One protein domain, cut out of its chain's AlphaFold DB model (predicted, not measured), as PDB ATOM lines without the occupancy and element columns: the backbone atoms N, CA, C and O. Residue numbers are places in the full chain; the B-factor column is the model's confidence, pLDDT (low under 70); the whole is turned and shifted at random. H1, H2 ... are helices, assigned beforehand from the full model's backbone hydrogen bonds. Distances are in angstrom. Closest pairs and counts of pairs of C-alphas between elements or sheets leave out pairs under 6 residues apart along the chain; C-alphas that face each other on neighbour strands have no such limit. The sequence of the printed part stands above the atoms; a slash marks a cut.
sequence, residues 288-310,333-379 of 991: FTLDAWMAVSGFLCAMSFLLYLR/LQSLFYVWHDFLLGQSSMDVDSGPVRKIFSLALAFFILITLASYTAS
ATOM      1  N   PHE A 288     105.958 176.502 212.542       96.12
ATOM      2  CA  PHE A 288     106.663 177.576 211.854       96.12
ATOM      3  C   PHE A 288     105.708 178.712 211.512       96.12
ATOM      4  O   PHE A 288     104.552 178.501 211.149       96.12
ATOM      5  N   THR A 289     106.216 179.940 211.577       95.19
ATOM      6  CA  THR A 289     105.490 181.096 211.055       95.19
ATOM      7  C   THR A 289     105.312 180.957 209.545       95.19
ATOM      8  O   THR A 289     106.080 180.269 208.866       95.19
ATOM      9  N   LEU A 290     104.312 181.648 208.994       94.56
ATOM     10  CA  LEU A 290     104.115 181.696 207.547       94.56
ATOM     11  C   LEU A 290     105.406 182.125 206.833       94.56
ATOM     12  O   LEU A 290     105.807 181.488 205.868       94.56
ATOM     13  N   ASP A 291     106.102 183.134 207.358       95.81
ATOM     14  CA  ASP A 291     107.361 183.633 206.796       95.81
ATOM     15  C   ASP A 291     108.454 182.555 206.745       95.81
ATOM     16  O   ASP A 291     109.158 182.430 205.742       95.81
ATOM     17  N   ALA A 292     108.561 181.726 207.787       96.25
ATOM     18  CA  ALA A 292     109.492 180.603 207.808       96.25
ATOM     19  C   ALA A 292     109.119 179.538 206.760       96.25
ATOM     20  O   ALA A 292     109.992 179.071 206.026       96.25
ATOM     21  N   TRP A 293     107.832 179.214 206.600       96.88
ATOM     22  CA  TRP A 293     107.371 178.318 205.529       96.88
ATOM     23  C   TRP A 293     107.663 178.864 204.131       96.88
ATOM     24  O   TRP A 293     108.063 178.107 203.237       96.88
ATOM     25  N   MET A 294     107.500 180.173 203.935       96.56
ATOM     26  CA  MET A 294     107.837 180.838 202.679       96.56
ATOM     27  C   MET A 294     109.341 180.769 202.400       96.56
ATOM     28  O   MET A 294     109.734 180.478 201.269       96.56
ATOM     29  N   ALA A 295     110.182 180.968 203.418       97.31
ATOM     30  CA  ALA A 295     111.633 180.853 203.296       97.31
ATOM     31  C   ALA A 295     112.071 179.422 202.940       97.31
ATOM     32  O   ALA A 295     112.870 179.239 202.017       97.31
ATOM     33  N   VAL A 296     111.503 178.406 203.602       97.44
ATOM     34  CA  VAL A 296     111.754 176.987 203.292       97.44
ATOM     35  C   VAL A 296     111.342 176.669 201.854       97.44
ATOM     36  O   VAL A 296     112.141 176.145 201.082       97.44
ATOM     37  N   SER A 297     110.126 177.054 201.457       96.62
ATOM     38  CA  SER A 297     109.618 176.825 200.098       96.62
ATOM     39  C   SER A 297     110.486 177.512 199.039       96.62
ATOM     40  O   SER A 297     110.827 176.907 198.022       96.62
ATOM     41  N   GLY A 298     110.901 178.756 199.297       97.38
ATOM     42  CA  GLY A 298     111.800 179.511 198.425       97.38
ATOM     43  C   GLY A 298     113.164 178.838 198.263       97.38
ATOM     44  O   GLY A 298     113.648 178.700 197.138       97.38
ATOM     45  N   PHE A 299     113.751 178.350 199.361       97.50
ATOM     46  CA  PHE A 299     115.010 177.603 199.329       97.50
ATOM     47  C   PHE A 299     114.889 176.309 198.510       97.50
ATOM     48  O   PHE A 299     115.735 176.047 197.652       97.50
ATOM     49  N   LEU A 300     113.817 175.530 198.702       96.75
ATOM     50  CA  LEU A 300     113.581 174.291 197.950       96.75
ATOM     51  C   LEU A 300     113.399 174.555 196.448       96.75
ATOM     52  O   LEU A 300     113.973 173.843 195.620       96.75
ATOM     53  N   CYS A 301     112.657 175.601 196.071       96.75
ATOM     54  CA  CYS A 301     112.513 176.014 194.673       96.75
ATOM     55  C   CYS A 301     113.851 176.450 194.057       96.75
ATOM     56  O   CYS A 301     114.176 176.028 192.944       96.75
ATOM     57  N   ALA A 302     114.647 177.242 194.783       96.75
ATOM     58  CA  ALA A 302     115.971 177.662 194.332       96.75
ATOM     59  C   ALA A 302     116.907 176.458 194.138       96.75
ATOM     60  O   ALA A 302     117.551 176.340 193.096       96.75
ATOM     61  N   MET A 303     116.925 175.517 195.086       95.69
ATOM     62  CA  MET A 303     117.747 174.309 194.983       95.69
ATOM     63  C   MET A 303     117.305 173.405 193.824       95.69
ATOM     64  O   MET A 303     118.141 172.905 193.073       95.69
ATOM     65  N   SER A 304     115.995 173.262 193.610       94.94
ATOM     66  CA  SER A 304     115.428 172.528 192.467       94.94
ATOM     67  C   SER A 304     115.878 173.108 191.130       94.94
ATOM     68  O   SER A 304     116.218 172.366 190.203       94.94
ATOM     69  N   PHE A 305     115.908 174.440 191.037       95.25
ATOM     70  CA  PHE A 305     116.382 175.157 189.862       95.25
ATOM     71  C   PHE A 305     117.894 174.995 189.659       95.25
ATOM     72  O   PHE A 305     118.321 174.718 188.541       95.25
ATOM     73  N   LEU A 306     118.703 175.079 190.721       94.50
ATOM     74  CA  LEU A 306     120.153 174.860 190.645       94.50
ATOM     75  C   LEU A 306     120.503 173.432 190.206       94.50
ATOM     76  O   LEU A 306     121.350 173.248 189.330       94.50
ATOM     77  N   LEU A 307     119.824 172.423 190.757       91.50
ATOM     78  CA  LEU A 307     120.011 171.025 190.360       91.50
ATOM     79  C   LEU A 307     119.571 170.778 188.912       91.50
ATOM     80  O   LEU A 307     120.250 170.045 188.192       91.50
ATOM     81  N   TYR A 308     118.504 171.443 188.458       92.50
ATOM     82  CA  TYR A 308     118.078 171.421 187.058       92.50
ATOM     83  C   TYR A 308     119.109 172.069 186.122       92.50
ATOM     84  O   TYR A 308     119.484 171.459 185.120       92.50
ATOM     85  N   LEU A 309     119.613 173.266 186.449       91.38
ATOM     86  CA  LEU A 309     120.655 173.937 185.662       91.38
ATOM     87  C   LEU A 309     121.913 173.077 185.562       91.38
ATOM     88  O   LEU A 309     122.482 172.920 184.486       91.38
ATOM     89  N   ARG A 310     122.318 172.468 186.677       89.38
ATOM     90  CA  ARG A 310     123.454 171.551 186.695       89.38
ATOM     91  C   ARG A 310     123.188 170.314 185.836       89.38
ATOM     92  O   ARG A 310     124.086 169.899 185.114       89.38
ATOM     93  N   LEU A 333     110.492 169.844 186.163       92.00
ATOM     94  CA  LEU A 333     109.446 169.311 187.041       92.00
ATOM     95  C   LEU A 333     109.903 168.053 187.782       92.00
ATOM     96  O   LEU A 333     109.523 167.854 188.931       92.00
ATOM     97  N   GLN A 334     110.735 167.229 187.151       91.19
ATOM     98  CA  GLN A 334     111.337 166.059 187.776       91.19
ATOM     99  C   GLN A 334     112.361 166.458 188.853       91.19
ATOM    100  O   GLN A 334     112.321 165.902 189.946       91.19
ATOM    101  N   SER A 335     113.219 167.456 188.597       91.69
ATOM    102  CA  SER A 335     114.130 168.015 189.613       91.69
ATOM    103  C   SER A 335     113.362 168.609 190.798       91.69
ATOM    104  O   SER A 335     113.658 168.304 191.951       91.69
ATOM    105  N   LEU A 336     112.321 169.400 190.510       94.56
ATOM    106  CA  LEU A 336     111.424 169.961 191.517       94.56
ATOM    107  C   LEU A 336     110.762 168.853 192.342       94.56
ATOM    108  O   LEU A 336     110.781 168.909 193.566       94.56
ATOM    109  N   PHE A 337     110.232 167.819 191.688       94.44
ATOM    110  CA  PHE A 337     109.640 166.677 192.376       94.44
ATOM    111  C   PHE A 337     110.642 165.998 193.315       94.44
ATOM    112  O   PHE A 337     110.300 165.797 194.474       94.44
ATOM    113  N   TYR A 338     111.868 165.703 192.866       93.56
ATOM    114  CA  TYR A 338     112.866 165.033 193.706       93.56
ATOM    115  C   TYR A 338     113.257 165.852 194.937       93.56
ATOM    116  O   TYR A 338     113.274 165.307 196.031       93.56
ATOM    117  N   VAL A 339     113.504 167.157 194.800       95.31
ATOM    118  CA  VAL A 339     113.885 168.003 195.947       95.31
ATOM    119  C   VAL A 339     112.761 168.103 196.978       95.31
ATOM    120  O   VAL A 339     113.010 168.000 198.178       95.31
ATOM    121  N   TRP A 340     111.520 168.292 196.523       96.00
ATOM    122  CA  TRP A 340     110.366 168.367 197.421       96.00
ATOM    123  C   TRP A 340     110.055 167.019 198.069       96.00
ATOM    124  O   TRP A 340     109.755 166.959 199.258       96.00
ATOM    125  N   HIS A 341     110.159 165.937 197.304       94.38
ATOM    126  CA  HIS A 341     110.016 164.576 197.804       94.38
ATOM    127  C   HIS A 341     111.071 164.254 198.872       94.38
ATOM    128  O   HIS A 341     110.724 163.753 199.940       94.38
ATOM    129  N   ASP A 342     112.332 164.612 198.624       94.88
ATOM    130  CA  ASP A 342     113.442 164.396 199.554       94.88
ATOM    131  C   ASP A 342     113.253 165.178 200.860       94.88
ATOM    132  O   ASP A 342     113.454 164.641 201.951       94.88
ATOM    133  N   PHE A 343     112.781 166.427 200.765       96.12
ATOM    134  CA  PHE A 343     112.436 167.234 201.934       96.12
ATOM    135  C   PHE A 343     111.294 166.618 202.753       96.12
ATOM    136  O   PHE A 343     111.407 166.518 203.973       96.12
ATOM    137  N   LEU A 344     110.214 166.178 202.100       93.56
ATOM    138  CA  LEU A 344     109.038 165.628 202.784       93.56
ATOM    139  C   LEU A 344     109.297 164.261 203.427       93.56
ATOM    140  O   LEU A 344     108.718 163.967 204.471       93.56
ATOM    141  N   LEU A 345     110.147 163.426 202.824       92.25
ATOM    142  CA  LEU A 345     110.495 162.113 203.376       92.25
ATOM    143  C   LEU A 345     111.681 162.148 204.344       92.25
ATOM    144  O   LEU A 345     111.924 161.157 205.032       92.25
ATOM    145  N   GLY A 346     112.445 163.243 204.382       90.75
ATOM    146  CA  GLY A 346     113.711 163.284 205.115       90.75
ATOM    147  C   GLY A 346     114.750 162.302 204.559       90.75
ATOM    148  O   GLY A 346     115.613 161.830 205.298       90.75
ATOM    149  N   GLN A 347     114.647 161.948 203.275       87.19
ATOM    150  CA  GLN A 347     115.504 160.977 202.590       87.19
ATOM    151  C   GLN A 347     116.102 161.602 201.329       87.19
ATOM    152  O   GLN A 347     115.517 162.509 200.758       87.19
ATOM    153  N   SER A 348     117.254 161.111 200.872       82.31
ATOM    154  CA  SER A 348     117.839 161.511 199.585       82.31
ATOM    155  C   SER A 348     117.506 160.455 198.532       82.31
ATOM    156  O   SER A 348     118.069 159.363 198.579       82.31
ATOM    157  N   SER A 349     116.616 160.763 197.583       81.44
ATOM    158  CA  SER A 349     116.287 159.881 196.446       81.44
ATOM    159  C   SER A 349     117.243 160.039 195.261       81.44
ATOM    160  O   SER A 349     117.158 159.297 194.283       81.44
ATOM    161  N   MET A 350     118.164 161.004 195.325       74.19
ATOM    162  CA  MET A 350     119.161 161.203 194.281       74.19
ATOM    163  C   MET A 350     120.299 160.181 194.361       74.19
ATOM    164  O   MET A 350     121.071 160.185 195.320       74.19
ATOM    165  N   ASP A 351     120.472 159.399 193.293       76.12
ATOM    166  CA  ASP A 351     121.658 158.562 193.105       76.12
ATOM    167  C   ASP A 351     122.943 159.414 193.106       76.12
ATOM    168  O   ASP A 351     123.079 160.414 192.384       76.12
ATOM    169  N   VAL A 352     123.902 159.006 193.943       66.69
ATOM    170  CA  VAL A 352     125.138 159.743 194.284       66.69
ATOM    171  C   VAL A 352     126.226 159.607 193.201       66.69
ATOM    172  O   VAL A 352     127.288 160.232 193.285       66.69
ATOM    173  N   ASP A 353     125.958 158.858 192.131       61.03
ATOM    174  CA  ASP A 353     126.957 158.409 191.150       61.03
ATOM    175  C   ASP A 353     127.407 159.469 190.131       61.03
ATOM    176  O   ASP A 353     128.082 159.166 189.153       61.03
ATOM    177  N   SER A 354     127.097 160.747 190.348       64.88
ATOM    178  CA  SER A 354     127.399 161.806 189.373       64.88
ATOM    179  C   SER A 354     128.078 163.002 190.023       64.88
ATOM    180  O   SER A 354     127.447 163.715 190.792       64.88
ATOM    181  N   GLY A 355     129.346 163.233 189.659       82.00
ATOM    182  CA  GLY A 355     130.102 164.484 189.826       82.00
ATOM    183  C   GLY A 355     130.324 165.004 191.266       82.00
ATOM    184  O   GLY A 355     129.439 164.944 192.117       82.00
ATOM    185  N   PRO A 356     131.484 165.610 191.584       86.06
ATOM    186  CA  PRO A 356     131.724 166.195 192.911       86.06
ATOM    187  C   PRO A 356     130.754 167.346 193.247       86.06
ATOM    188  O   PRO A 356     130.373 167.514 194.403       86.06
ATOM    189  N   VAL A 357     130.294 168.103 192.244       87.38
ATOM    190  CA  VAL A 357     129.393 169.256 192.430       87.38
ATOM    191  C   VAL A 357     128.003 168.832 192.926       87.38
ATOM    192  O   VAL A 357     127.473 169.460 193.842       87.38
ATOM    193  N   ARG A 358     127.425 167.730 192.413       85.50
ATOM    194  CA  ARG A 358     126.149 167.201 192.945       85.50
ATOM    195  C   ARG A 358     126.269 166.804 194.386       85.50
ATOM    196  O   ARG A 358     125.343 167.045 195.139       85.50
ATOM    197  N   LYS A 359     127.384 166.162 194.746       88.38
ATOM    198  CA  LYS A 359     127.604 165.667 196.103       88.38
ATOM    199  C   LYS A 359     127.586 166.829 197.085       88.38
ATOM    200  O   LYS A 359     126.964 166.711 198.129       88.38
ATOM    201  N   ILE A 360     128.171 167.968 196.712       91.00
ATOM    202  CA  ILE A 360     128.143 169.186 197.532       91.00
ATOM    203  C   ILE A 360     126.722 169.764 197.626       91.00
ATOM    204  O   ILE A 360     126.269 170.048 198.730       91.00
ATOM    205  N   PHE A 361     125.990 169.898 196.512       91.06
ATOM    206  CA  PHE A 361     124.606 170.399 196.555       91.06
ATOM    207  C   PHE A 361     123.654 169.460 197.306       91.06
ATOM    208  O   PHE A 361     122.822 169.920 198.080       91.06
ATOM    209  N   SER A 362     123.802 168.151 197.114       89.81
ATOM    210  CA  SER A 362     123.053 167.114 197.823       89.81
ATOM    211  C   SER A 362     123.376 167.129 199.316       89.81
ATOM    212  O   SER A 362     122.454 167.094 200.122       89.81
ATOM    213  N   LEU A 363     124.648 167.291 199.700       91.88
ATOM    214  CA  LEU A 363     125.047 167.459 201.099       91.88
ATOM    215  C   LEU A 363     124.438 168.728 201.712       91.88
ATOM    216  O   LEU A 363     123.924 168.678 202.826       91.88
ATOM    217  N   ALA A 364     124.460 169.850 200.986       93.50
ATOM    218  CA  ALA A 364     123.855 171.101 201.437       93.50
ATOM    219  C   ALA A 364     122.332 170.972 201.611       93.50
ATOM    220  O   ALA A 364     121.789 171.423 202.619       93.50
ATOM    221  N   LEU A 365     121.651 170.315 200.665       93.94
ATOM    222  CA  LEU A 365     120.221 170.025 200.753       93.94
ATOM    223  C   LEU A 365     119.914 169.083 201.927       93.94
ATOM    224  O   LEU A 365     119.020 169.377 202.713       93.94
ATOM    225  N   ALA A 366     120.679 168.003 202.100       94.06
ATOM    226  CA  ALA A 366     120.507 167.057 203.201       94.06
ATOM    227  C   ALA A 366     120.700 167.726 204.571       94.06
ATOM    228  O   ALA A 366     119.903 167.508 205.482       94.06
ATOM    229  N   PHE A 367     121.713 168.587 204.708       95.50
ATOM    230  CA  PHE A 367     121.942 169.364 205.927       95.50
ATOM    231  C   PHE A 367     120.780 170.319 206.226       95.50
ATOM    232  O   PHE A 367     120.313 170.391 207.363       95.50
ATOM    233  N   PHE A 368     120.268 171.009 205.203       96.25
ATOM    234  CA  PHE A 368     119.106 171.884 205.341       96.25
ATOM    235  C   PHE A 368     117.842 171.117 205.761       96.25
ATOM    236  O   PHE A 368     117.144 171.548 206.683       96.25
ATOM    237  N   ILE A 369     117.564 169.974 205.123       95.75
ATOM    238  CA  ILE A 369     116.434 169.095 205.463       95.75
ATOM    239  C   ILE A 369     116.547 168.638 206.920       95.75
ATOM    240  O   ILE A 369     115.587 168.777 207.676       95.75
ATOM    241  N   LEU A 370     117.726 168.161 207.332       95.25
ATOM    242  CA  LEU A 370     117.981 167.684 208.693       95.25
ATOM    243  C   LEU A 370     117.658 168.757 209.740       95.25
ATOM    244  O   LEU A 370     116.910 168.492 210.679       95.25
ATOM    245  N   ILE A 371     118.187 169.974 209.567       96.69
ATOM    246  CA  ILE A 371     117.965 171.079 210.513       96.69
ATOM    247  C   ILE A 371     116.498 171.505 210.535       96.69
ATOM    248  O   ILE A 371     115.932 171.715 211.611       96.69
ATOM    249  N   THR A 372     115.877 171.633 209.362       96.81
ATOM    250  CA  THR A 372     114.494 172.112 209.252       96.81
ATOM    251  C   THR A 372     113.521 171.117 209.879       96.81
ATOM    252  O   THR A 372     112.679 171.515 210.681       96.81
ATOM    253  N   LEU A 373     113.669 169.819 209.588       95.94
ATOM    254  CA  LEU A 373     112.820 168.777 210.169       95.94
ATOM    255  C   LEU A 373     113.034 168.639 211.681       95.94
ATOM    256  O   LEU A 373     112.052 168.539 212.410       95.94
ATOM    257  N   ALA A 374     114.279 168.696 212.168       96.00
ATOM    258  CA  ALA A 374     114.561 168.645 213.605       96.00
ATOM    259  C   ALA A 374     113.959 169.843 214.364       96.00
ATOM    260  O   ALA A 374     113.388 169.683 215.441       96.00
ATOM    261  N   SER A 375     114.038 171.043 213.785       96.06
ATOM    262  CA  SER A 375     113.465 172.254 214.390       96.06
ATOM    263  C   SER A 375     111.935 172.228 214.373       96.06
ATOM    264  O   SER A 375     111.291 172.629 215.346       96.06
ATOM    265  N   TYR A 376     111.351 171.715 213.285       96.19
ATOM    266  CA  TYR A 376     109.911 171.525 213.152       96.19
ATOM    267  C   TYR A 376     109.375 170.553 214.210       96.19
ATOM    268  O   TYR A 376     108.417 170.881 214.908       96.19
ATOM    269  N   THR A 377     110.001 169.382 214.376       94.62
ATOM    270  CA  THR A 377     109.543 168.370 215.340       94.62
ATOM    271  C   THR A 377     109.712 168.827 216.786       94.62
ATOM    272  O   THR A 377     108.806 168.606 217.587       94.62
ATOM    273  N   ALA A 378     110.808 169.519 217.118       93.00
ATOM    274  CA  ALA A 378     111.014 170.095 218.449       93.00
ATOM    275  C   ALA A 378     109.937 171.139 218.795       93.00
ATOM    276  O   ALA A 378     109.337 171.096 219.871       93.00
ATOM    277  N   SER A 379     109.638 172.037 217.854       92.94
ATOM    278  CA  SER A 379     108.623 173.081 218.040       92.94
ATOM    279  C   SER A 379     107.211 172.492 218.106       92.94
ATOM    280  O   SER A 379     106.405 172.893 218.945       92.94
TER     281      SER A 379
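Overview. This is residues 288 to 310 and 333 to 379 of the 991 residues of the protein "PBPe domain-containing protein" of Symbiodinium microadriaticum (UniProt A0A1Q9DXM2). Two long helices, H1 and H3, run side by side in opposite ways along the longest axis, and the shorter H2 lies slantwise over one side of the pair, its first part on H1 and its later part reaching toward H3. The contacts between H1 and H3 are few, and an unnamed stretch, residues 346 to 355, leads from the end of H2 round to the start of H3. The printed part has 70 residues with three named helices, in the order H1, H2, H3, and no named strand; its class is all helix. It is compact, with a radius of gyration of the C-alphas of 12.1 A, and elongated in outline, with spans of 36 by 20 by 16 A.

Arrangement. H1, residues 290 to 310, touches H2, residues 333 to 345, with 11 pairs of C-alphas within 8 A. The closest C-alphas of the two are those of Ser 304 and Leu 336, 4.9 A apart. H1 touches H2 with residues 300 to 308 alone, and H2 touches H1 with residues 335 to 340 alone. H1 and H2 run opposite ways at a steep tilt of 48 degrees. H1 only just touches H3, residues 356 to 379, with 3 pairs of C-alphas within 8 A, made by residues 303 to 307 of H1 and 358 to 365 of H3 alone. The closest C-alphas there are those of Met 303 and Leu 365, 7.6 A apart. H1 and H3 run opposite ways at a shallow tilt of 15 degrees, with centres 12.2 A apart. H2 and H3 are close but not clearly touching: their closest C-alphas, those of Phe 343 and Ile 369, are 5.6 A apart, and they run the same way at a steep tilt of 43 degrees. In H1, H2 and H3 every pair of O i to N i+4 is within hydrogen-bond range.

Along the chain. H1 begins at Leu 290, with its C-alpha at (104.115, 181.696, 207.547), and ends at Arg 310; it is 30.2 A long from first to last C-alpha. H2, from Leu 333 to Leu 345, measures 17.9 A, and its first C-alpha is at (109.446, 169.311, 187.041). H3 is the longest helix, 24 residues and 34.8 A, from Pro 356 to Ser 379, whose C-alpha is at (108.623, 173.081, 218.040).

Size, cuts and confidence. The two C-alphas farthest apart are those of Thr 289 and Asp 353, at 37.0 A. The first and last printed C-alphas, those of Phe 288 and Ser 379, are 7.9 A apart. Residues 311 to 332 are cut out between H1 and H2, and C-alphas 310 and 333 are 14.2 A apart across the cut. The link from H2 to H3, 10 residues, is short. The mean pLDDT of the printed part is 91.6; residues 352 to 354, in that link, are under 70.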